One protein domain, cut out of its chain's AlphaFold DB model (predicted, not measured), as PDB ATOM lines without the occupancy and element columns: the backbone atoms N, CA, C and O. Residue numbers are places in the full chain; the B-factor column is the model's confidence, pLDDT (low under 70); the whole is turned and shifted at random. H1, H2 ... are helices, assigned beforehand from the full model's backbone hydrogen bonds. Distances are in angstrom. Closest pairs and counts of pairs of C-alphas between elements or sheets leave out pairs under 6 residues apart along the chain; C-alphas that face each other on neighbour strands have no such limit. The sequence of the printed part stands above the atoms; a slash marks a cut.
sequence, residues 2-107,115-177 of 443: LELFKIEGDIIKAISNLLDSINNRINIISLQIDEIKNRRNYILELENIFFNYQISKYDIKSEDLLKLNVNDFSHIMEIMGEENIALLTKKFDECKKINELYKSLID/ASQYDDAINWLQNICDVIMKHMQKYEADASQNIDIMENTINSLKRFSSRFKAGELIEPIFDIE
ATOM      1  N   LEU A   2     149.988  70.376 117.438       23.28
ATOM      2  CA  LEU A   2     150.397  71.723 117.889       23.28
ATOM      3  C   LEU A   2     150.493  72.778 116.765       23.28
ATOM      4  O   LEU A   2     150.087  73.914 116.976       23.28
ATOM      5  N   GLU A   3     150.958  72.413 115.567       28.22
ATOM      6  CA  GLU A   3     151.019  73.341 114.421       28.22
ATOM      7  C   GLU A   3     149.638  73.730 113.876       28.22
ATOM      8  O   GLU A   3     149.429  74.887 113.532       28.22
ATOM      9  N   LEU A   4     148.669  72.807 113.871       29.09
ATOM     10  CA  LEU A   4     147.287  73.093 113.462       29.09
ATOM     11  C   LEU A   4     146.603  74.069 114.431       29.09
ATOM     12  O   LEU A   4     145.972  75.020 113.984       29.09
ATOM     13  N   PHE A   5     146.811  73.897 115.743       28.72
ATOM     14  CA  PHE A   5     146.320  74.840 116.757       28.72
ATOM     15  C   PHE A   5     146.979  76.221 116.651       28.72
ATOM     16  O   PHE A   5     146.329  77.237 116.896       28.72
ATOM     17  N   LYS A   6     148.261  76.276 116.269       41.47
ATOM     18  CA  LYS A   6     148.983  77.536 116.053       41.47
ATOM     19  C   LYS A   6     148.434  78.285 114.831       41.47
ATOM     20  O   LYS A   6     148.151  79.472 114.929       41.47
ATOM     21  N   ILE A   7     148.179  77.564 113.734       48.94
ATOM     22  CA  ILE A   7     147.564  78.104 112.512       48.94
ATOM     23  C   ILE A   7     146.141  78.621 112.784       48.94
ATOM     24  O   ILE A   7     145.809  79.723 112.354       48.94
ATOM     25  N   GLU A   8     145.307  77.879 113.519       51.78
ATOM     26  CA  GLU A   8     143.964  78.349 113.904       51.78
ATOM     27  C   GLU A   8     144.017  79.596 114.799       51.78
ATOM     28  O   GLU A   8     143.267  80.547 114.570       51.78
ATOM     29  N   GLY A   9     144.941  79.642 115.763       62.00
ATOM     30  CA  GLY A   9     145.145  80.812 116.622       62.00
ATOM     31  C   GLY A   9     145.568  82.065 115.847       62.00
ATOM     32  O   GLY A   9     145.036  83.151 116.088       62.00
ATOM     33  N   ASP A  10     146.470  81.916 114.876       62.88
ATOM     34  CA  ASP A  10     146.944  83.022 114.038       62.88
ATOM     35  C   ASP A  10     145.846  83.547 113.094       62.88
ATOM     36  O   ASP A  10     145.740  84.757 112.873       62.88
ATOM     37  N   ILE A  11     144.974  82.665 112.588       61.50
ATOM     38  CA  ILE A  11     143.810  83.036 111.763       61.50
ATOM     39  C   ILE A  11     142.800  83.845 112.578       61.50
ATOM     40  O   ILE A  11     142.377  84.915 112.134       61.50
ATOM     41  N   ILE A  12     142.438  83.364 113.770       68.75
ATOM     42  CA  ILE A  12     141.482  84.045 114.656       68.75
ATOM     43  C   ILE A  12     142.014  85.428 115.034       68.75
ATOM     44  O   ILE A  12     141.279  86.413 114.974       68.75
ATOM     45  N   LYS A  13     143.307  85.529 115.356       77.19
ATOM     46  CA  LYS A  13     143.948  86.804 115.689       77.19
ATOM     47  C   LYS A  13     143.934  87.782 114.514       77.19
ATOM     48  O   LYS A  13     143.585  88.944 114.699       77.19
ATOM     49  N   ALA A  14     144.268  87.328 113.305       70.88
ATOM     50  CA  ALA A  14     144.244  88.178 112.115       70.88
ATOM     51  C   ALA A  14     142.826  88.683 111.792       70.88
ATOM     52  O   ALA A  14     142.642  89.862 111.492       70.88
ATOM     53  N   ILE A  15     141.815  87.813 111.896       78.31
ATOM     54  CA  ILE A  15     140.412  88.191 111.687       78.31
ATOM     55  C   ILE A  15     139.933  89.151 112.786       78.31
ATOM     56  O   ILE A  15     139.268  90.135 112.474       78.31
ATOM     57  N   SER A  16     140.303  88.923 114.049       81.44
ATOM     58  CA  SER A  16     139.971  89.838 115.149       81.44
ATOM     59  C   SER A  16     140.566  91.223 114.916       81.44
ATOM     60  O   SER A  16     139.833  92.205 114.939       81.44
ATOM     61  N   ASN A  17     141.857  91.302 114.577       81.44
ATOM     62  CA  ASN A  17     142.523  92.569 114.270       81.44
ATOM     63  C   ASN A  17     141.830  93.323 113.123       81.44
ATOM     64  O   ASN A  17     141.685  94.545 113.177       81.44
ATOM     65  N   LEU A  18     141.370  92.603 112.089       83.00
ATOM     66  CA  LEU A  18     140.584  93.194 111.007       83.00
ATOM     67  C   LEU A  18     139.262  93.776 111.519       83.00
ATOM     68  O   LEU A  18     138.931  94.912 111.186       83.00
ATOM     69  N   LEU A  19     138.499  93.010 112.302       85.62
ATOM     70  CA  LEU A  19     137.204  93.448 112.828       85.62
ATOM     71  C   LEU A  19     137.354  94.641 113.780       85.62
ATOM     72  O   LEU A  19     136.573  95.588 113.693       85.62
ATOM     73  N   ASP A  20     138.388  94.644 114.619       85.88
ATOM     74  CA  ASP A  20     138.712  95.757 115.513       85.88
ATOM     75  C   ASP A  20     139.085  97.013 114.724       85.88
ATOM     76  O   ASP A  20     138.579  98.102 114.997       85.88
ATOM     77  N   SER A  21     139.908  96.866 113.683       80.06
ATOM     78  CA  SER A  21     140.261  97.962 112.779       80.06
ATOM     79  C   SER A  21     139.036  98.527 112.051       80.06
ATOM     80  O   SER A  21     138.855  99.747 111.998       80.06
ATOM     81  N   ILE A  22     138.140  97.663 111.560       84.50
ATOM     82  CA  ILE A  22     136.884  98.092 110.933       84.50
ATOM     83  C   ILE A  22     136.002  98.848 111.935       84.50
ATOM     84  O   ILE A  22     135.502  99.925 111.607       84.50
ATOM     85  N   ASN A  23     135.832  98.329 113.153       87.06
ATOM     86  CA  ASN A  23     135.037  98.980 114.194       87.06
ATOM     87  C   ASN A  23     135.620 100.342 114.584       87.06
ATOM     88  O   ASN A  23     134.886 101.328 114.647       87.06
ATOM     89  N   ASN A  24     136.940 100.430 114.756       86.50
ATOM     90  CA  ASN A  24     137.625 101.696 115.009       86.50
ATOM     91  C   ASN A  24     137.389 102.693 113.875       86.50
ATOM     92  O   ASN A  24     137.077 103.858 114.128       86.50
ATOM     93  N   ARG A  25     137.466 102.245 112.618       81.94
ATOM     94  CA  ARG A  25     137.211 103.110 111.465       81.94
ATOM     95  C   ARG A  25     135.761 103.590 111.412       81.94
ATOM     96  O   ARG A  25     135.538 104.769 111.157       81.94
ATOM     97  N   ILE A  26     134.792 102.716 111.688       86.69
ATOM     98  CA  ILE A  26     133.371 103.083 111.788       86.69
ATOM     99  C   ILE A  26     133.167 104.134 112.882       86.69
ATOM    100  O   ILE A  26     132.481 105.124 112.634       86.69
ATOM    101  N   ASN A  27     133.778 103.956 114.054       86.19
ATOM    102  CA  ASN A  27     133.667 104.903 115.164       86.19
ATOM    103  C   ASN A  27     134.250 106.273 114.798       86.19
ATOM    104  O   ASN A  27     133.584 107.283 115.002       86.19
ATOM    105  N   ILE A  28     135.443 106.318 114.191       84.38
ATOM    106  CA  ILE A  28     136.072 107.571 113.740       84.38
ATOM    107  C   ILE A  28     135.181 108.297 112.727       84.38
ATOM    108  O   ILE A  28     134.930 109.488 112.880       84.38
ATOM    109  N   ILE A  29     134.685 107.590 111.708       84.50
ATOM    110  CA  ILE A  29     133.824 108.201 110.686       84.50
ATOM    111  C   ILE A  29     132.503 108.677 111.309       84.50
ATOM    112  O   ILE A  29     132.016 109.747 110.960       84.50
ATOM    113  N   SER A  30     131.940 107.925 112.259       87.75
ATOM    114  CA  SER A  30     130.711 108.327 112.960       87.75
ATOM    115  C   SER A  30     130.922 109.608 113.772       87.75
ATOM    116  O   SER A  30     130.105 110.517 113.675       87.75
ATOM    117  N   LEU A  31     132.052 109.731 114.481       85.31
ATOM    118  CA  LEU A  31     132.421 110.962 115.189       85.31
ATOM    119  C   LEU A  31     132.583 112.150 114.231       85.31
ATOM    120  O   LEU A  31     132.111 113.240 114.529       85.31
ATOM    121  N   GLN A  32     133.190 111.941 113.059       81.56
ATOM    122  CA  GLN A  32     133.310 112.984 112.033       81.56
ATOM    123  C   GLN A  32     131.943 113.421 111.487       81.56
ATOM    124  O   GLN A  32     131.710 114.613 111.294       81.56
ATOM    125  N   ILE A  33     131.020 112.478 111.272       85.38
ATOM    126  CA  ILE A  33     129.635 112.793 110.897       85.38
ATOM    127  C   ILE A  33     128.964 113.617 112.001       85.38
ATOM    128  O   ILE A  33     128.310 114.615 111.694       85.38
ATOM    129  N   ASP A  34     129.127 113.234 113.267       81.12
ATOM    130  CA  ASP A  34     128.550 113.955 114.403       81.12
ATOM    131  C   ASP A  34     129.139 115.365 114.540       81.12
ATOM    132  O   ASP A  34     128.396 116.308 114.790       81.12
ATOM    133  N   GLU A  35     130.437 115.561 114.294       77.75
ATOM    134  CA  GLU A  35     131.056 116.892 114.236       77.75
ATOM    135  C   GLU A  35     130.460 117.762 113.119       77.75
ATOM    136  O   GLU A  35     130.130 118.928 113.348       77.75
ATOM    137  N   ILE A  36     130.269 117.204 111.920       77.25
ATOM    138  CA  ILE A  36     129.637 117.910 110.795       77.25
ATOM    139  C   ILE A  36     128.173 118.248 111.122       77.25
ATOM    140  O   ILE A  36     127.720 119.367 110.853       77.25
ATOM    141  N   LYS A  37     127.437 117.316 111.741       76.19
ATOM    142  CA  LYS A  37     126.059 117.532 112.212       76.19
ATOM    143  C   LYS A  37     126.001 118.565 113.336       76.19
ATOM    144  O   LYS A  37     125.107 119.398 113.323       76.19
ATOM    145  N   ASN A  38     126.962 118.593 114.252       72.25
ATOM    146  CA  ASN A  38     127.042 119.609 115.302       72.25
ATOM    147  C   ASN A  38     127.340 120.993 114.725       72.25
ATOM    148  O   ASN A  38     126.746 121.972 115.166       72.25
ATOM    149  N   ARG A  39     128.161 121.085 113.671       71.31
ATOM    150  CA  ARG A  39     128.329 122.339 112.922       71.31
ATOM    151  C   ARG A  39     127.031 122.833 112.267       71.31
ATOM    152  O   ARG A  39     126.896 124.028 112.027       71.31
ATOM    153  N   ARG A  40     126.038 121.958 112.064       71.12
ATOM    154  CA  ARG A  40     124.693 122.355 111.609       71.12
ATOM    155  C   ARG A  40     124.001 123.228 112.632       71.12
ATOM    156  O   ARG A  40     123.273 124.128 112.242       71.12
ATOM    157  N   ASN A  41     124.229 122.971 113.918       70.25
ATOM    158  CA  ASN A  41     123.645 123.771 114.987       70.25
ATOM    159  C   ASN A  41     124.160 125.216 114.926       70.25
ATOM    160  O   ASN A  41     123.366 126.126 115.114       70.25
ATOM    161  N   TYR A  42     125.427 125.430 114.547       76.25
ATOM    162  CA  TYR A  42     125.993 126.769 114.329       76.25
ATOM    163  C   TYR A  42     125.375 127.485 113.120       76.25
ATOM    164  O   TYR A  42     125.021 128.657 113.207       76.25
ATOM    165  N   ILE A  43     125.163 126.787 111.998       80.06
ATOM    166  CA  ILE A  43     124.452 127.385 110.854       80.06
ATOM    167  C   ILE A  43     122.980 127.652 111.174       80.06
ATOM    168  O   ILE A  43     122.464 128.695 110.792       80.06
ATOM    169  N   LEU A  44     122.307 126.767 111.914       81.69
ATOM    170  CA  LEU A  44     120.944 127.009 112.393       81.69
ATOM    171  C   LEU A  44     120.878 128.235 113.309       81.69
ATOM    172  O   LEU A  44     119.894 128.967 113.288       81.69
ATOM    173  N   GLU A  45     121.920 128.478 114.099       86.50
ATOM    174  CA  GLU A  45     122.029 129.672 114.928       86.50
ATOM    175  C   GLU A  45     122.152 130.945 114.079       86.50
ATOM    176  O   GLU A  45     121.397 131.890 114.304       86.50
ATOM    177  N   LEU A  46     122.988 130.940 113.032       87.62
ATOM    178  CA  LEU A  46     123.037 132.026 112.040       87.62
ATOM    179  C   LEU A  46     121.687 132.233 111.340       87.62
ATOM    180  O   LEU A  46     121.215 133.363 111.220       87.62
ATOM    181  N   GLU A  47     121.038 131.149 110.911       85.62
ATOM    182  CA  GLU A  47     119.714 131.197 110.289       85.62
ATOM    183  C   GLU A  47     118.660 131.787 111.232       85.62
ATOM    184  O   GLU A  47     117.825 132.569 110.784       85.62
ATOM    185  N   ASN A  48     118.715 131.473 112.529       88.94
ATOM    186  CA  ASN A  48     117.815 132.041 113.534       88.94
ATOM    187  C   ASN A  48     118.038 133.546 113.718       88.94
ATOM    188  O   ASN A  48     117.064 134.297 113.811       88.94
ATOM    189  N   ILE A  49     119.296 134.004 113.734       90.88
ATOM    190  CA  ILE A  49     119.607 135.439 113.773       90.88
ATOM    191  C   ILE A  49     119.032 136.109 112.522       90.88
ATOM    192  O   ILE A  49     118.255 137.053 112.638       90.88
ATOM    193  N   PHE A  50     119.321 135.594 111.324       91.56
ATOM    194  CA  PHE A  50     118.793 136.155 110.075       91.56
ATOM    195  C   PHE A  50     117.266 136.135 110.006       91.56
ATOM    196  O   PHE A  50     116.663 137.109 109.546       91.56
ATOM    197  N   PHE A  51     116.628 135.089 110.530       90.31
ATOM    198  CA  PHE A  51     115.175 134.980 110.601       90.31
ATOM    199  C   PHE A  51     114.549 136.111 111.428       90.31
ATOM    200  O   PHE A  51     113.570 136.714 110.981       90.31
ATOM    201  N   ASN A  52     115.144 136.472 112.573       91.56
ATOM    202  CA  ASN A  52     114.668 137.578 113.418       91.56
ATOM    203  C   ASN A  52     114.651 138.930 112.685       91.56
ATOM    204  O   ASN A  52     113.852 139.807 113.017       91.56
ATOM    205  N   TYR A  53     115.501 139.082 111.670       91.94
ATOM    206  CA  TYR A  53     115.647 140.297 110.868       91.94
ATOM    207  C   TYR A  53     115.058 140.184 109.456       91.94
ATOM    208  O   TYR A  53     115.197 141.117 108.662       91.94
ATOM    209  N   GLN A  54     114.385 139.069 109.145       89.44
ATOM    210  CA  GLN A  54     113.837 138.765 107.818       89.44
ATOM    211  C   GLN A  54     114.897 138.833 106.702       89.44
ATOM    212  O   GLN A  54     114.622 139.290 105.592       89.44
ATOM    213  N   ILE A  55     116.121 138.403 107.008       90.25
ATOM    214  CA  ILE A  55     117.242 138.364 106.067       90.25
ATOM    215  C   ILE A  55     117.225 137.017 105.339       90.25
ATOM    216  O   ILE A  55     117.104 135.959 105.960       90.25
ATOM    217  N   SER A  56     117.336 137.045 104.010       84.38
ATOM    218  CA  SER A  56     117.421 135.824 103.205       84.38
ATOM    219  C   SER A  56     118.779 135.160 103.395       84.38
ATOM    220  O   SER A  56     119.806 135.756 103.095       84.38
ATOM    221  N   LYS A  57     118.792 133.884 103.787       76.94
ATOM    222  CA  LYS A  57     120.037 133.106 103.900       76.94
ATOM    223  C   LYS A  57     120.734 132.809 102.564       76.94
ATOM    224  O   LYS A  57     121.876 132.369 102.558       76.94
ATOM    225  N   TYR A  58     120.045 133.025 101.443       76.69
ATOM    226  CA  TYR A  58     120.552 132.745 100.095       76.69
ATOM    227  C   TYR A  58     120.956 134.006  99.316       76.69
ATOM    228  O   TYR A  58     121.532 133.883  98.240       76.69
ATOM    229  N   ASP A  59     120.624 135.197  99.826       84.69
ATOM    230  CA  ASP A  59     120.873 136.488  99.169       84.69
ATOM    231  C   ASP A  59     121.001 137.579 100.247       84.69
ATOM    232  O   ASP A  59     120.038 138.291 100.527       84.69
ATOM    233  N   ILE A  60     122.159 137.639 100.915       88.62
ATOM    234  CA  ILE A  60     122.441 138.606 101.989       88.62
ATOM    235  C   ILE A  60     123.064 139.856 101.366       88.62
ATOM    236  O   ILE A  60     124.128 139.771 100.750       88.62
ATOM    237  N   LYS A  61     122.434 141.023 101.550       89.88
ATOM    238  CA  LYS A  61     122.927 142.308 101.023       89.88
ATOM    239  C   LYS A  61     123.387 143.250 102.125       89.88
ATOM    240  O   LYS A  61     123.026 143.099 103.292       89.88
ATOM    241  N   SER A  62     124.173 144.260 101.758       90.19
ATOM    242  CA  SER A  62     124.671 145.290 102.682       90.19
ATOM    243  C   SER A  62     123.543 145.934 103.495       90.19
ATOM    244  O   SER A  62     123.677 146.162 104.698       90.19
ATOM    245  N   GLU A  63     122.401 146.193 102.849       87.62
ATOM    246  CA  GLU A  63     121.213 146.777 103.474       87.62
ATOM    247  C   GLU A  63     120.557 145.850 104.501       87.62
ATOM    248  O   GLU A  63     119.898 146.328 105.427       87.62
ATOM    249  N   ASP A  64     120.742 144.538 104.360       89.19
ATOM    250  CA  ASP A  64     120.245 143.549 105.309       89.19
ATOM    251  C   ASP A  64     121.087 143.532 106.581       89.19
ATOM    252  O   ASP A  64     120.526 143.573 107.678       89.19
ATOM    253  N   LEU A  65     122.419 143.573 106.463       90.56
ATOM    254  CA  LEU A  65     123.303 143.635 107.632       90.56
ATOM    255  C   LEU A  65     123.054 144.884 108.483       90.56
ATOM    256  O   LEU A  65     123.143 144.822 109.705       90.56
ATOM    257  N   LEU A  66     122.671 146.007 107.869       91.31
ATOM    258  CA  LEU A  66     122.343 147.244 108.589       91.31
ATOM    259  C   LEU A  66     121.135 147.107 109.538       91.31
ATOM    260  O   LEU A  66     121.009 147.897 110.481       91.31
ATOM    261  N   LYS A  67     120.265 146.107 109.333       91.50
ATOM    262  CA  LYS A  67     119.128 145.808 110.223       91.50
ATOM    263  C   LYS A  67     119.582 145.183 111.542       91.50
ATOM    264  O   LYS A  67     118.907 145.365 112.556       91.50
ATOM    265  N   LEU A  68     120.722 144.490 111.542       93.25
ATOM    266  CA  LEU A  68     121.260 143.807 112.715       93.25
ATOM    267  C   LEU A  68     121.607 144.808 113.819       93.25
ATOM    268  O   LEU A  68     122.058 145.934 113.565       93.25
ATOM    269  N   ASN A  69     121.419 144.398 115.073       93.69
ATOM    270  CA  ASN A  69     122.044 145.101 116.184       93.69
ATOM    271  C   ASN A  69     123.527 144.683 116.303       93.69
ATOM    272  O   ASN A  69     123.966 143.687 115.730       93.69
ATOM    273  N   VAL A  70     124.310 145.477 117.036       92.81
ATOM    274  CA  VAL A  70     125.763 145.277 117.164       92.81
ATOM    275  C   VAL A  70     126.105 143.957 117.873       92.81
ATOM    276  O   VAL A  70     127.098 143.323 117.524       92.81
ATOM    277  N   ASN A  71     125.271 143.512 118.819       94.00
ATOM    278  CA  ASN A  71     125.485 142.258 119.545       94.00
ATOM    279  C   ASN A  71     125.253 141.043 118.640       94.00
ATOM    280  O   ASN A  71     126.070 140.131 118.639       94.00
ATOM    281  N   ASP A  72     124.193 141.057 117.833       94.38
ATOM    282  CA  ASP A  72     123.881 139.984 116.890       94.38
ATOM    283  C   ASP A  72     124.920 139.916 115.767       94.38
ATOM    284  O   ASP A  72     125.313 138.826 115.365       94.38
ATOM    285  N   PHE A  73     125.447 141.060 115.313       94.88
ATOM    286  CA  PHE A  73     126.599 141.076 114.407       94.88
ATOM    287  C   PHE A  73     127.844 140.446 115.047       94.88
ATOM    288  O   PHE A  73     128.495 139.602 114.434       94.88
ATOM    289  N   SER A  74     128.167 140.832 116.287       94.56
ATOM    290  CA  SER A  74     129.288 140.249 117.031       94.56
ATOM    291  C   SER A  74     129.123 138.736 117.190       94.56
ATOM    292  O   SER A  74     130.093 138.002 117.024       94.56
ATOM    293  N   HIS A  75     127.899 138.278 117.462       94.00
ATOM    294  CA  HIS A  75     127.569 136.861 117.607       94.00
ATOM    295  C   HIS A  75     127.718 136.095 116.288       94.00
ATOM    296  O   HIS A  75     128.299 135.017 116.262       94.00
ATOM    297  N   ILE A  76     127.300 136.675 115.155       92.94
ATOM    298  CA  ILE A  76     127.534 136.087 113.822       92.94
ATOM    299  C   ILE A  76     129.037 135.882 113.571       92.94
ATOM    300  O   ILE A  76     129.444 134.805 113.136       92.94
ATOM    301  N   MET A  77     129.868 136.891 113.861       93.50
ATOM    302  CA  MET A  77     131.326 136.789 113.692       93.50
ATOM    303  C   MET A  77     131.944 135.733 114.626       93.50
ATOM    304  O   MET A  77     132.881 135.038 114.231       93.50
ATOM    305  N   GLU A  78     131.407 135.585 115.842       90.31
ATOM    306  CA  GLU A  78     131.805 134.547 116.799       90.31
ATOM    307  C   GLU A  78     131.470 133.143 116.288       90.31
ATOM    308  O   GLU A  78     132.347 132.279 116.252       90.31
ATOM    309  N   ILE A  79     130.243 132.932 115.803       87.81
ATOM    310  CA  ILE A  79     129.809 131.656 115.217       87.81
ATOM    311  C   ILE A  79     130.692 131.269 114.019       87.81
ATOM    312  O   ILE A  79     131.019 130.096 113.831       87.81
ATOM    313  N   MET A  80     131.110 132.251 113.216       86.69
ATOM    314  CA  MET A  80     131.981 132.035 112.056       86.69
ATOM    315  C   MET A  80     133.454 131.786 112.416       86.69
ATOM    316  O   MET A  80     134.216 131.358 111.546       86.69
ATOM    317  N   GLY A  81     133.848 132.002 113.676       85.56
ATOM    318  CA  GLY A  81     135.212 131.789 114.162       85.56
ATOM    319  C   GLY A  81     136.215 132.857 113.717       85.56
ATOM    320  O   GLY A  81     137.394 132.548 113.550       85.56
ATOM    321  N   GLU A  82     135.768 134.095 113.493       89.00
ATOM    322  CA  GLU A  82     136.643 135.207 113.107       89.00
ATOM    323  C   GLU A  82     137.590 135.610 114.254       89.00
ATOM    324  O   GLU A  82     137.189 135.710 115.410       89.00
ATOM    325  N   GLU A  83     138.861 135.897 113.957       85.12
ATOM    326  CA  GLU A  83     139.878 136.145 115.001       85.12
ATOM    327  C   GLU A  83     139.784 137.547 115.638       85.12
ATOM    328  O   GLU A  83     140.204 137.754 116.776       85.12
ATOM    329  N   ASN A  84     139.223 138.532 114.925       90.69
ATOM    330  CA  ASN A  84     139.235 139.950 115.315       90.69
ATOM    331  C   ASN A  84     137.831 140.518 115.591       90.69
ATOM    332  O   ASN A  84     137.518 141.645 115.197       90.69
ATOM    333  N   ILE A  85     136.984 139.758 116.294       92.81
ATOM    334  CA  ILE A  85     135.560 140.072 116.531       92.81
ATOM    335  C   ILE A  85     135.355 141.491 117.078       92.81
ATOM    336  O   ILE A  85     134.514 142.232 116.574       92.81
ATOM    337  N   ALA A  86     136.152 141.917 118.062       92.06
ATOM    338  CA  ALA A  86     136.018 143.245 118.667       92.06
ATOM    339  C   ALA A  86     136.266 144.387 117.663       92.06
ATOM    340  O   ALA A  86     135.558 145.396 117.672       92.06
ATOM    341  N   LEU A  87     137.251 144.223 116.772       93.75
ATOM    342  CA  LEU A  87     137.559 145.207 115.733       93.75
ATOM    343  C   LEU A  87     136.466 145.230 114.659       93.75
ATOM    344  O   LEU A  87     136.029 146.308 114.260       93.75
ATOM    345  N   LEU A  88     136.010 144.051 114.227       94.44
ATOM    346  CA  LEU A  88     134.930 143.908 113.249       94.44
ATOM    347  C   LEU A  88     133.629 144.528 113.768       94.44
ATOM    348  O   LEU A  88     132.982 145.287 113.055       94.44
ATOM    349  N   THR A  89     133.295 144.279 115.034       95.12
ATOM    350  CA  THR A  89     132.097 144.808 115.701       95.12
ATOM    351  C   THR A  89     132.144 146.329 115.815       95.12
ATOM    352  O   THR A  89     131.165 147.008 115.510       95.12
ATOM    353  N   LYS A  90     133.303 146.887 116.189       95.31
ATOM    354  CA  LYS A  90     133.498 148.340 116.226       95.31
ATOM    355  C   LYS A  90     133.334 148.961 114.836       95.31
ATOM    356  O   LYS A  90     132.638 149.961 114.688       95.31
ATOM    357  N   LYS A  91     133.945 148.351 113.818       94.75
ATOM    358  CA  LYS A  91     133.862 148.826 112.434       94.75
ATOM    359  C   LYS A  91     132.441 148.729 111.872       94.75
ATOM    360  O   LYS A  91     132.018 149.617 111.138       94.75
ATOM    361  N   PHE A  92     131.686 147.702 112.254       96.50
ATOM    362  CA  PHE A  92     130.274 147.566 111.905       96.50
ATOM    363  C   PHE A  92     129.417 148.694 112.495       96.50
ATOM    364  O   PHE A  92     128.653 149.321 111.762       96.50
ATOM    365  N   ASP A  93     129.590 149.010 113.782       95.75
ATOM    366  CA  ASP A  93     128.897 150.131 114.433       95.75
ATOM    367  C   ASP A  93     129.239 151.483 113.772       95.75
ATOM    368  O   ASP A  93     128.357 152.309 113.531       95.75
ATOM    369  N   GLU A  94     130.505 151.690 113.393       95.00
ATOM    370  CA  GLU A  94     130.939 152.862 112.619       95.00
ATOM    371  C   GLU A  94     130.247 152.936 111.246       95.00
ATOM    372  O   GLU A  94     129.680 153.974 110.902       95.00
ATOM    373  N   CYS A  95     130.218 151.836 110.485       93.50
ATOM    374  CA  CYS A  95     129.554 151.783 109.176       93.50
ATOM    375  C   CYS A  95     128.045 152.047 109.285       93.50
ATOM    376  O   CYS A  95     127.472 152.754 108.453       93.50
ATOM    377  N   LYS A  96     127.401 151.532 110.338       93.81
ATOM    378  CA  LYS A  96     125.978 151.764 110.603       93.81
ATOM    379  C   LYS A  96     125.684 153.244 110.847       93.81
ATOM    380  O   LYS A  96     124.783 153.793 110.213       93.81
ATOM    381  N   LYS A  97     126.498 153.905 111.677       93.50
ATOM    382  CA  LYS A  97     126.404 155.351 111.947       93.50
ATOM    383  C   LYS A  97     126.635 156.198 110.699       93.50
ATOM    384  O   LYS A  97     125.904 157.160 110.483       93.50
ATOM    385  N   ILE A  98     127.621 155.840 109.870       91.69
ATOM    386  CA  ILE A  98     127.887 156.523 108.593       91.69
ATOM    387  C   ILE A  98     126.655 156.446 107.683       91.69
ATOM    388  O   ILE A  98     126.223 157.465 107.149       91.69
ATOM    389  N   ASN A  99     126.050 155.264 107.549       89.50
ATOM    390  CA  ASN A  99     124.852 155.072 106.734       89.50
ATOM    391  C   ASN A  99     123.625 155.829 107.282       89.50
ATOM    392  O   ASN A  99     122.895 156.444 106.508       89.50
ATOM    393  N   GLU A 100     123.393 155.820 108.598       89.44
ATOM    394  CA  GLU A 100     122.300 156.582 109.226       89.44
ATOM    395  C   GLU A 100     122.464 158.093 109.016       89.44
ATOM    396  O   GLU A 100     121.518 158.770 108.603       89.44
ATOM    397  N   LEU A 101     123.677 158.613 109.233       89.38
ATOM    398  CA  LEU A 101     123.999 160.020 109.009       89.38
ATOM    399  C   LEU A 101     123.792 160.396 107.541       89.38
ATOM    400  O   LEU A 101     123.119 161.384 107.253       89.38
ATOM    401  N   TYR A 102     124.312 159.590 106.616       87.88
ATOM    402  CA  TYR A 102     124.159 159.832 105.187       87.88
ATOM    403  C   TYR A 102     122.684 159.863 104.768       87.88
ATOM    404  O   TYR A 102     122.260 160.834 104.148       87.88
ATOM    405  N   LYS A 103     121.870 158.886 105.199       85.44
ATOM    406  CA  LYS A 103     120.418 158.872 104.938       85.44
ATOM    407  C   LYS A 103     119.717 160.130 105.451       85.44
ATOM    408  O   LYS A 103     118.865 160.662 104.751       85.44
ATOM    409  N   SER A 104     120.091 160.622 106.633       85.06
ATOM    410  CA  SER A 104     119.515 161.855 107.188       85.06
ATOM    411  C   SER A 104     119.898 163.121 106.409       85.06
ATOM    412  O   SER A 104     119.141 164.086 106.405       85.06
ATOM    413  N   LEU A 105     121.061 163.124 105.750       82.56
ATOM    414  CA  LEU A 105     121.571 164.266 104.985       82.56
ATOM    415  C   LEU A 105     120.988 164.349 103.570       82.56
ATOM    416  O   LEU A 105     120.918 165.441 103.012       82.56
ATOM    417  N   ILE A 106     120.601 163.212 102.992       82.94
ATOM    418  CA  ILE A 106     120.054 163.127 101.629       82.94
ATOM    419  C   ILE A 106     118.519 163.105 101.594       82.94
ATOM    420  O   ILE A 106     117.935 163.139 100.512       82.94
ATOM    421  N   ASP A 107     117.859 163.036 102.755       77.75
ATOM    422  CA  ASP A 107     116.399 163.030 102.848       77.75
ATOM    423  C   ASP A 107     115.815 164.350 102.309       77.75
ATOM    424  O   ASP A 107     116.125 165.437 102.796       77.75
ATOM    425  N   ALA A 115     129.616 160.641  98.428       82.62
ATOM    426  CA  ALA A 115     130.138 160.517  99.778       82.62
ATOM    427  C   ALA A 115     131.022 159.275  99.864       82.62
ATOM    428  O   ALA A 115     130.561 158.190 100.209       82.62
ATOM    429  N   SER A 116     132.320 159.459  99.621       86.00
ATOM    430  CA  SER A 116     133.304 158.367  99.641       86.00
ATOM    431  C   SER A 116     133.260 157.533 100.925       86.00
ATOM    432  O   SER A 116     133.394 156.319 100.879       86.00
ATOM    433  N   GLN A 117     133.000 158.165 102.073       87.75
ATOM    434  CA  GLN A 117     132.865 157.472 103.359       87.75
ATOM    435  C   GLN A 117     131.648 156.538 103.411       87.75
ATOM    436  O   GLN A 117     131.717 155.482 104.037       87.75
ATOM    437  N   TYR A 118     130.539 156.921 102.771       89.25
ATOM    438  CA  TYR A 118     129.360 156.068 102.636       89.25
ATOM    439  C   TYR A 118     129.653 154.900 101.692       89.25
ATOM    440  O   TYR A 118     129.385 153.755 102.050       89.25
ATOM    441  N   ASP A 119     130.277 155.170 100.544       88.88
ATOM    442  CA  ASP A 119     130.638 154.132  99.573       88.88
ATOM    443  C   ASP A 119     131.614 153.110 100.177       88.88
ATOM    444  O   ASP A 119     131.420 151.901 100.035       88.88
ATOM    445  N   ASP A 120     132.618 153.568 100.929       91.56
ATOM    446  CA  ASP A 120     133.556 152.711 101.661       91.56
ATOM    447  C   ASP A 120     132.843 151.845 102.713       91.56
ATOM    448  O   ASP A 120     133.159 150.660 102.865       91.56
ATOM    449  N   ALA A 121     131.862 152.410 103.426       92.00
ATOM    450  CA  ALA A 121     131.075 151.687 104.421       92.00
ATOM    451  C   ALA A 121     130.193 150.603 103.776       92.00
ATOM    452  O   ALA A 121     130.181 149.464 104.249       92.00
ATOM    453  N   ILE A 122     129.499 150.921 102.678       92.69
ATOM    454  CA  ILE A 122     128.668 149.959 101.939       92.69
ATOM    455  C   ILE A 122     129.526 148.861 101.307       92.69
ATOM    456  O   ILE A 122     129.192 147.685 101.435       92.69
ATOM    457  N   ASN A 123     130.667 149.207 100.706       93.25
ATOM    458  CA  ASN A 123     131.604 148.227 100.155       93.25
ATOM    459  C   ASN A 123     132.162 147.298 101.238       93.25
ATOM    460  O   ASN A 123     132.314 146.094 101.020       93.25
ATOM    461  N   TRP A 124     132.470 147.827 102.425       96.00
ATOM    462  CA  TRP A 124     132.912 146.994 103.537       96.00
ATOM    463  C   TRP A 124     131.812 146.036 104.009       96.00
ATOM    464  O   TRP A 124     132.091 144.853 104.192       96.00
ATOM    465  N   LEU A 125     130.570 146.512 104.144       95.06
ATOM    466  CA  LEU A 125     129.423 145.670 104.499       95.06
ATOM    467  C   LEU A 125     129.173 144.577 103.456       95.06
ATOM    468  O   LEU A 125     128.979 143.426 103.835       95.06
ATOM    469  N   GLN A 126     129.262 144.901 102.164       93.81
ATOM    470  CA  GLN A 126     129.117 143.917 101.090       93.81
ATOM    471  C   GLN A 126     130.188 142.821 101.172       93.81
ATOM    472  O   GLN A 126     129.868 141.641 101.059       93.81
ATOM    473  N   ASN A 127     131.443 143.184 101.454       93.88
ATOM    474  CA  ASN A 127     132.498 142.191 101.665       93.88
ATOM    475  C   ASN A 127     132.174 141.254 102.842       93.88
ATOM    476  O   ASN A 127     132.451 140.061 102.764       93.88
ATOM    477  N   ILE A 128     131.570 141.763 103.923       94.25
ATOM    478  CA  ILE A 128     131.131 140.917 105.041       94.25
ATOM    479  C   ILE A 128     129.977 139.995 104.623       94.25
ATOM    480  O   ILE A 128     130.015 138.811 104.961       94.25
ATOM    481  N   CYS A 129     129.001 140.484 103.849       92.50
ATOM    482  CA  CYS A 129     127.944 139.641 103.274       92.50
ATOM    483  C   CYS A 129     128.535 138.466 102.491       92.50
ATOM    484  O   CYS A 129     128.131 137.322 102.695       92.50
ATOM    485  N   ASP A 130     129.527 138.730 101.639       91.06
ATOM    486  CA  ASP A 130     130.175 137.705 100.820       91.06
ATOM    487  C   ASP A 130     130.903 136.660 101.677       91.06
ATOM    488  O   ASP A 130     130.840 135.462 101.385       91.06
ATOM    489  N   VAL A 131     131.559 137.083 102.764       90.81
ATOM    490  CA  VAL A 131     132.217 136.169 103.714       90.81
ATOM    491  C   VAL A 131     131.188 135.277 104.415       90.81
ATOM    492  O   VAL A 131     131.374 134.059 104.457       90.81
ATOM    493  N   ILE A 132     130.081 135.853 104.899       90.75
ATOM    494  CA  ILE A 132     128.975 135.111 105.524       90.75
ATOM    495  C   ILE A 132     128.388 134.096 104.533       90.75
ATOM    496  O   ILE A 132     128.299 132.906 104.840       90.75
ATOM    497  N   MET A 133     128.036 134.536 103.321       89.69
ATOM    498  CA  MET A 133     127.449 133.671 102.292       89.69
ATOM    499  C   MET A 133     128.391 132.529 101.908       89.69
ATOM    500  O   MET A 133     127.971 131.374 101.831       89.69
ATOM    501  N   LYS A 134     129.685 132.819 101.728       88.44
ATOM    502  CA  LYS A 134     130.696 131.801 101.427       88.44
ATOM    503  C   LYS A 134     130.839 130.783 102.561       88.44
ATOM    504  O   LYS A 134     131.021 129.597 102.285       88.44
ATOM    505  N   HIS A 135     130.748 131.222 103.817       86.31
ATOM    506  CA  HIS A 135     130.778 130.335 104.979       86.31
ATOM    507  C   HIS A 135     129.567 129.386 104.991       86.31
ATOM    508  O   HIS A 135     129.743 128.172 105.109       86.31
ATOM    509  N   MET A 136     128.355 129.915 104.786       84.31
ATOM    510  CA  MET A 136     127.121 129.117 104.739       84.31
ATOM    511  C   MET A 136     127.112 128.120 103.572       84.31
ATOM    512  O   MET A 136     126.817 126.943 103.770       84.31
ATOM    513  N   GLN A 137     127.507 128.553 102.370       83.06
ATOM    514  CA  GLN A 137     127.576 127.690 101.183       83.06
ATOM    515  C   GLN A 137     128.594 126.560 101.345       83.06
ATOM    516  O   GLN A 137     128.304 125.407 101.021       83.06
ATOM    517  N   LYS A 138     129.789 126.879 101.861       78.00
ATOM    518  CA  LYS A 138     130.820 125.876 102.137       78.00
ATOM    519  C   LYS A 138     130.297 124.829 103.116       78.00
ATOM    520  O   LYS A 138     130.501 123.642 102.893       78.00
ATOM    521  N   TYR A 139     129.588 125.260 104.157       76.69
ATOM    522  CA  TYR A 139     128.985 124.344 105.111       76.69
ATOM    523  C   TYR A 139     127.936 123.421 104.469       76.69
ATOM    524  O   TYR A 139     128.015 122.211 104.657       76.69
ATOM    525  N   GLU A 140     126.974 123.954 103.707       75.25
ATOM    526  CA  GLU A 140     125.913 123.140 103.088       75.25
ATOM    527  C   GLU A 140     126.474 122.083 102.120       75.25
ATOM    528  O   GLU A 140     126.034 120.924 102.135       75.25
ATOM    529  N   ALA A 141     127.474 122.470 101.317       72.00
ATOM    530  CA  ALA A 141     128.155 121.586 100.375       72.00
ATOM    531  C   ALA A 141     128.996 120.516 101.092       72.00
ATOM    532  O   ALA A 141     128.849 119.322 100.809       72.00
ATOM    533  N   ASP A 142     129.824 120.925 102.061       66.50
ATOM    534  CA  ASP A 142     130.667 120.009 102.830       66.50
ATOM    535  C   ASP A 142     129.821 119.069 103.701       66.50
ATOM    536  O   ASP A 142     130.207 117.923 103.910       66.50
ATOM    537  N   ALA A 143     128.664 119.501 104.207       71.25
ATOM    538  CA  ALA A 143     127.834 118.673 105.075       71.25
ATOM    539  C   ALA A 143     127.111 117.564 104.308       71.25
ATOM    540  O   ALA A 143     127.202 116.399 104.687       71.25
ATOM    541  N   SER A 144     126.417 117.898 103.220       71.06
ATOM    542  CA  SER A 144     125.562 116.924 102.525       71.06
ATOM    543  C   SER A 144     126.389 115.874 101.781       71.06
ATOM    544  O   SER A 144     126.170 114.675 101.934       71.06
ATOM    545  N   GLN A 145     127.398 116.312 101.023       74.94
ATOM    546  CA  GLN A 145     128.193 115.403 100.200       74.94
ATOM    547  C   GLN A 145     129.125 114.521 101.043       74.94
ATOM    548  O   GLN A 145     129.262 113.328 100.762       74.94
ATOM    549  N   ASN A 146     129.757 115.073 102.086       78.25
ATOM    550  CA  ASN A 146     130.679 114.282 102.902       78.25
ATOM    551  C   ASN A 146     129.940 113.295 103.808       78.25
ATOM    552  O   ASN A 146     130.418 112.170 103.946       78.25
ATOM    553  N   ILE A 147     128.776 113.660 104.369       83.75
ATOM    554  CA  ILE A 147     127.978 112.726 105.180       83.75
ATOM    555  C   ILE A 147     127.545 111.529 104.332       83.75
ATOM    556  O   ILE A 147     127.797 110.400 104.742       83.75
ATOM    557  N   ASP A 148     127.000 111.738 103.130       83.00
ATOM    558  CA  ASP A 148     126.559 110.633 102.267       83.00
ATOM    559  C   ASP A 148     127.713 109.676 101.911       83.00
ATOM    560  O   ASP A 148     127.571 108.450 101.955       83.00
ATOM    561  N   ILE A 149     128.896 110.209 101.581       83.62
ATOM    562  CA  ILE A 149     130.089 109.397 101.281       83.62
ATOM    563  C   ILE A 149     130.550 108.615 102.523       83.62
ATOM    564  O   ILE A 149     130.896 107.426 102.435       83.62
ATOM    565  N   MET A 150     130.555 109.266 103.686       84.50
ATOM    566  CA  MET A 150     130.951 108.670 104.961       84.50
ATOM    567  C   MET A 150     129.967 107.578 105.412       84.50
ATOM    568  O   MET A 150     130.398 106.484 105.785       84.50
ATOM    569  N   GLU A 151     128.660 107.811 105.294       88.62
ATOM    570  CA  GLU A 151     127.610 106.839 105.614       88.62
ATOM    571  C   GLU A 151     127.654 105.629 104.671       88.62
ATOM    572  O   GLU A 151     127.602 104.481 105.125       88.62
ATOM    573  N   ASN A 152     127.867 105.845 103.369       88.12
ATOM    574  CA  ASN A 152     128.087 104.758 102.411       88.12
ATOM    575  C   ASN A 152     129.329 103.921 102.754       88.12
ATOM    576  O   ASN A 152     129.313 102.689 102.637       88.12
ATOM    577  N   THR A 153     130.395 104.566 103.232       84.56
ATOM    578  CA  THR A 153     131.609 103.879 103.691       84.56
ATOM    579  C   THR A 153     131.328 103.022 104.927       84.56
ATOM    580  O   THR A 153     131.686 101.842 104.936       84.56
ATOM    581  N   ILE A 154     130.625 103.562 105.931       88.00
ATOM    582  CA  ILE A 154     130.193 102.807 107.118       88.00
ATOM    583  C   ILE A 154     129.340 101.599 106.712       88.00
ATOM    584  O   ILE A 154     129.586 100.488 107.182       88.00
ATOM    585  N   ASN A 155     128.365 101.784 105.822       89.88
ATOM    586  CA  ASN A 155     127.476 100.710 105.378       89.88
ATOM    587  C   ASN A 155     128.239  99.588 104.663       89.88
ATOM    588  O   ASN A 155     127.994  98.407 104.921       89.88
ATOM    589  N   SER A 156     129.211  99.940 103.815       85.56
ATOM    590  CA  SER A 156     130.099  98.972 103.160       85.56
ATOM    591  C   SER A 156     130.916  98.162 104.176       85.56
ATOM    592  O   SER A 156     130.964  96.933 104.077       85.56
ATOM    593  N   LEU A 157     131.492  98.824 105.185       85.81
ATOM    594  CA  LEU A 157     132.276  98.186 106.247       85.81
ATOM    595  C   LEU A 157     131.423  97.274 107.148       85.81
ATOM    596  O   LEU A 157     131.833  96.153 107.463       85.81
ATOM    597  N   LYS A 158     130.210  97.707 107.515       88.38
ATOM    598  CA  LYS A 158     129.253  96.898 108.292       88.38
ATOM    599  C   LYS A 158     128.820  95.647 107.529       88.38
ATOM    600  O   LYS A 158     128.843  94.555 108.090       88.38
ATOM    601  N   ARG A 159     128.483  95.791 106.243       86.12
ATOM    602  CA  ARG A 159     128.099  94.667 105.372       86.12
ATOM    603  C   ARG A 159     129.233  93.660 105.179       86.12
ATOM    604  O   ARG A 159     128.980  92.472 105.016       86.12
ATOM    605  N   PHE A 160     130.481  94.118 105.170       85.62
ATOM    606  CA  PHE A 160     131.624  93.211 105.149       85.62
ATOM    607  C   PHE A 160     131.782  92.484 106.492       85.62
ATOM    608  O   PHE A 160     131.905  91.261 106.517       85.62
ATOM    609  N   SER A 161     131.702  93.215 107.606       86.25
ATOM    610  CA  SER A 161     131.851  92.658 108.960       86.25
ATOM    611  C   SER A 161     130.770  91.633 109.312       86.25
ATOM    612  O   SER A 161     131.044  90.690 110.045       86.25
ATOM    613  N   SER A 162     129.564  91.746 108.744       86.50
ATOM    614  CA  SER A 162     128.481  90.775 108.962       86.50
ATOM    615  C   SER A 162     128.766  89.377 108.404       86.50
ATOM    616  O   SER A 162     128.022  88.447 108.697       86.50
ATOM    617  N   ARG A 163     129.830  89.209 107.606       82.19
ATOM    618  CA  ARG A 163     130.319  87.897 107.148       82.19
ATOM    619  C   ARG A 163     131.075  87.134 108.231       82.19
ATOM    620  O   ARG A 163     131.473  85.996 107.997       82.19
ATOM    621  N   PHE A 164     131.274  87.751 109.394       84.81
ATOM    622  CA  PHE A 164     131.968  87.168 110.526       84.81
ATOM    623  C   PHE A 164     131.032  87.047 111.728       84.81
ATOM    624  O   PHE A 164     130.222  87.933 112.002       84.81
ATOM    625  N   LYS A 165     131.162  85.954 112.479       79.62
ATOM    626  CA  LYS A 165     130.452  85.732 113.740       79.62
ATOM    627  C   LYS A 165     131.421  85.132 114.749       79.62
ATOM    628  O   LYS A 165     132.063  84.136 114.453       79.62
ATOM    629  N   ALA A 166     131.530  85.750 115.925       74.19
ATOM    630  CA  ALA A 166     132.450  85.322 116.988       74.19
ATOM    631  C   ALA A 166     133.920  85.148 116.530       74.19
ATOM    632  O   ALA A 166     134.619  84.270 117.016       74.19
ATOM    633  N   GLY A 167     134.386  85.984 115.591       68.06
ATOM    634  CA  GLY A 167     135.754  85.915 115.055       68.06
ATOM    635  C   GLY A 167     135.959  84.881 113.944       68.06
ATOM    636  O   GLY A 167     137.057  84.781 113.406       68.06
ATOM    637  N   GLU A 168     134.911  84.157 113.549       72.56
ATOM    638  CA  GLU A 168     134.956  83.181 112.462       72.56
ATOM    639  C   GLU A 168     134.230  83.692 111.221       72.56
ATOM    640  O   GLU A 168     133.200  84.363 111.315       72.56
ATOM    641  N   LEU A 169     134.752  83.352 110.043       78.00
ATOM    642  CA  LEU A 169     134.070  83.599 108.778       78.00
ATOM    643  C   LEU A 169     132.879  82.635 108.657       78.00
ATOM    644  O   LEU A 169     133.051  81.428 108.816       78.00
ATOM    645  N   ILE A 170     131.686  83.157 108.361       77.12
ATOM    646  CA  ILE A 170     130.456  82.360 108.185       77.12
ATOM    647  C   ILE A 170     129.991  82.275 106.725       77.12
ATOM    648  O   ILE A 170     129.204  81.398 106.386       77.12
ATOM    649  N   GLU A 171     130.479  83.166 105.861       67.88
ATOM    650  CA  GLU A 171     130.184  83.187 104.425       67.88
ATOM    651  C   GLU A 171     131.502  83.299 103.638       67.88
ATOM    652  O   GLU A 171     132.317  84.172 103.951       67.88
ATOM    653  N   PRO A 172     131.739  82.468 102.606       61.19
ATOM    654  CA  PRO A 172     132.981  82.516 101.843       61.19
ATOM    655  C   PRO A 172     133.191  83.863 101.125       61.19
ATOM    656  O   PRO A 172     132.259  84.498 100.619       61.19
ATOM    657  N   ILE A 173     134.454  84.298 101.041       64.88
ATOM    658  CA  ILE A 173     134.853  85.523 100.334       64.88
ATOM    659  C   ILE A 173     135.687  85.133  99.110       64.88
ATOM    660  O   ILE A 173     136.874  84.836  99.212       64.88
ATOM    661  N   PHE A 174     135.056  85.142  97.934       54.91
ATOM    662  CA  PHE A 174     135.722  84.820  96.663       54.91
ATOM    663  C   PHE A 174     136.300  86.044  95.947       54.91
ATOM    664  O   PHE A 174     137.239  85.920  95.164       54.91
ATOM    665  N   ASP A 175     135.739  87.219  96.218       61.84
ATOM    666  CA  ASP A 175     136.078  88.467  95.545       61.84
ATOM    667  C   ASP A 175     137.257  89.159  96.249       61.84
ATOM    668  O   ASP A 175     137.102  89.830  97.276       61.84
ATOM    669  N   ILE A 176     138.458  88.944  95.708       56.16
ATOM    670  CA  ILE A 176     139.711  89.492  96.247       56.16
ATOM    671  C   ILE A 176     139.776  91.013  96.061       56.16
ATOM    672  O   ILE A 176     140.377  91.696  96.890       56.16
ATOM    673  N   GLU A 177     139.150  91.561  95.018       62.62
ATOM    674  CA  GLU A 177     139.123  93.006  94.778       62.62
ATOM    675  C   GLU A 177     138.294  93.709  95.850       62.62
ATOM    676  O   GLU A 177     138.791  94.626  96.505       62.62
TER     677      GLU A 177
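AT A GLANCE: This is residues 2 to 107 and 115 to 177 of the 443 residues of an uncharacterized protein of Mollicutes bacterium (UniProt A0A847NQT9). A very long helix, H1, and a second long one, H5, run opposite ways as a slender stalk, with a small head at one end made of the helical hairpin H3 and H4 and the short H2. At the other end residues 2 to 10 of H1 stick out, and residues 162 to 177 form a tail with no named element. The printed part has 169 residues, with five named helices in the order H1 H2 H3 H4 H5 and no named strand: all helix. It is an extended rod, radius of gyration of the C-alphas 27.1 A, spanning 97 by 25 by 25 A.

HOW THE PARTS SIT: H1, residues 2 to 52, touches H5, residues 116 to 161, with residues 19 to 43 alone, at a shallow tilt of 28 degrees; the closest C-alphas, of Ile 26 and Ile 154, are 5.7 A apart. H1 touches H3, residues 70 to 79, with residues 42 to 49 alone, at a shallow tilt of 14 degrees; the C-alphas of Tyr 42 and Ile 79 are closest, 6.3 A. H3 and H4, residues 85 to 106, form a hairpin at a steep tilt of 39 degrees, closest at C-alphas 74 and 89, 5.5 A. H4 touches H5 at a steep tilt of 45 degrees, closest at C-alphas 95 and 121, 5.0 A. H2, residues 62 to 65, touches H5, closest at C-alphas 62 and 126, 4.9 A. H1, H3, H4 and H5 are an up and down bundle, each running against the one before. Every O i to N i+4 pair is within hydrogen-bond range in H3, H4 and H5, and 45 of 47 in H1; H2 is too short for one.

IN THESE COORDINATES: H1 starts at C-alpha 2 (150.397, 71.723, 117.889) and is 75.1 A long. H5, 66.4 A, ends at C-alpha 161 (131.851, 92.658, 108.960). H4 is 31.5 A, H3 14.3 A and H2 5.4 A.

THE WHOLE: The C-alphas farthest apart, of Leu 2 and Asp 107, are 98.6 A apart. Residues 108 to 114 are not printed; C-alphas 107 and 115 are 14.3 A apart across this cut. Of the links printed whole, none is long. The pLDDT is under 70 in residues 2 to 12, 142, 167 and 171 to 177.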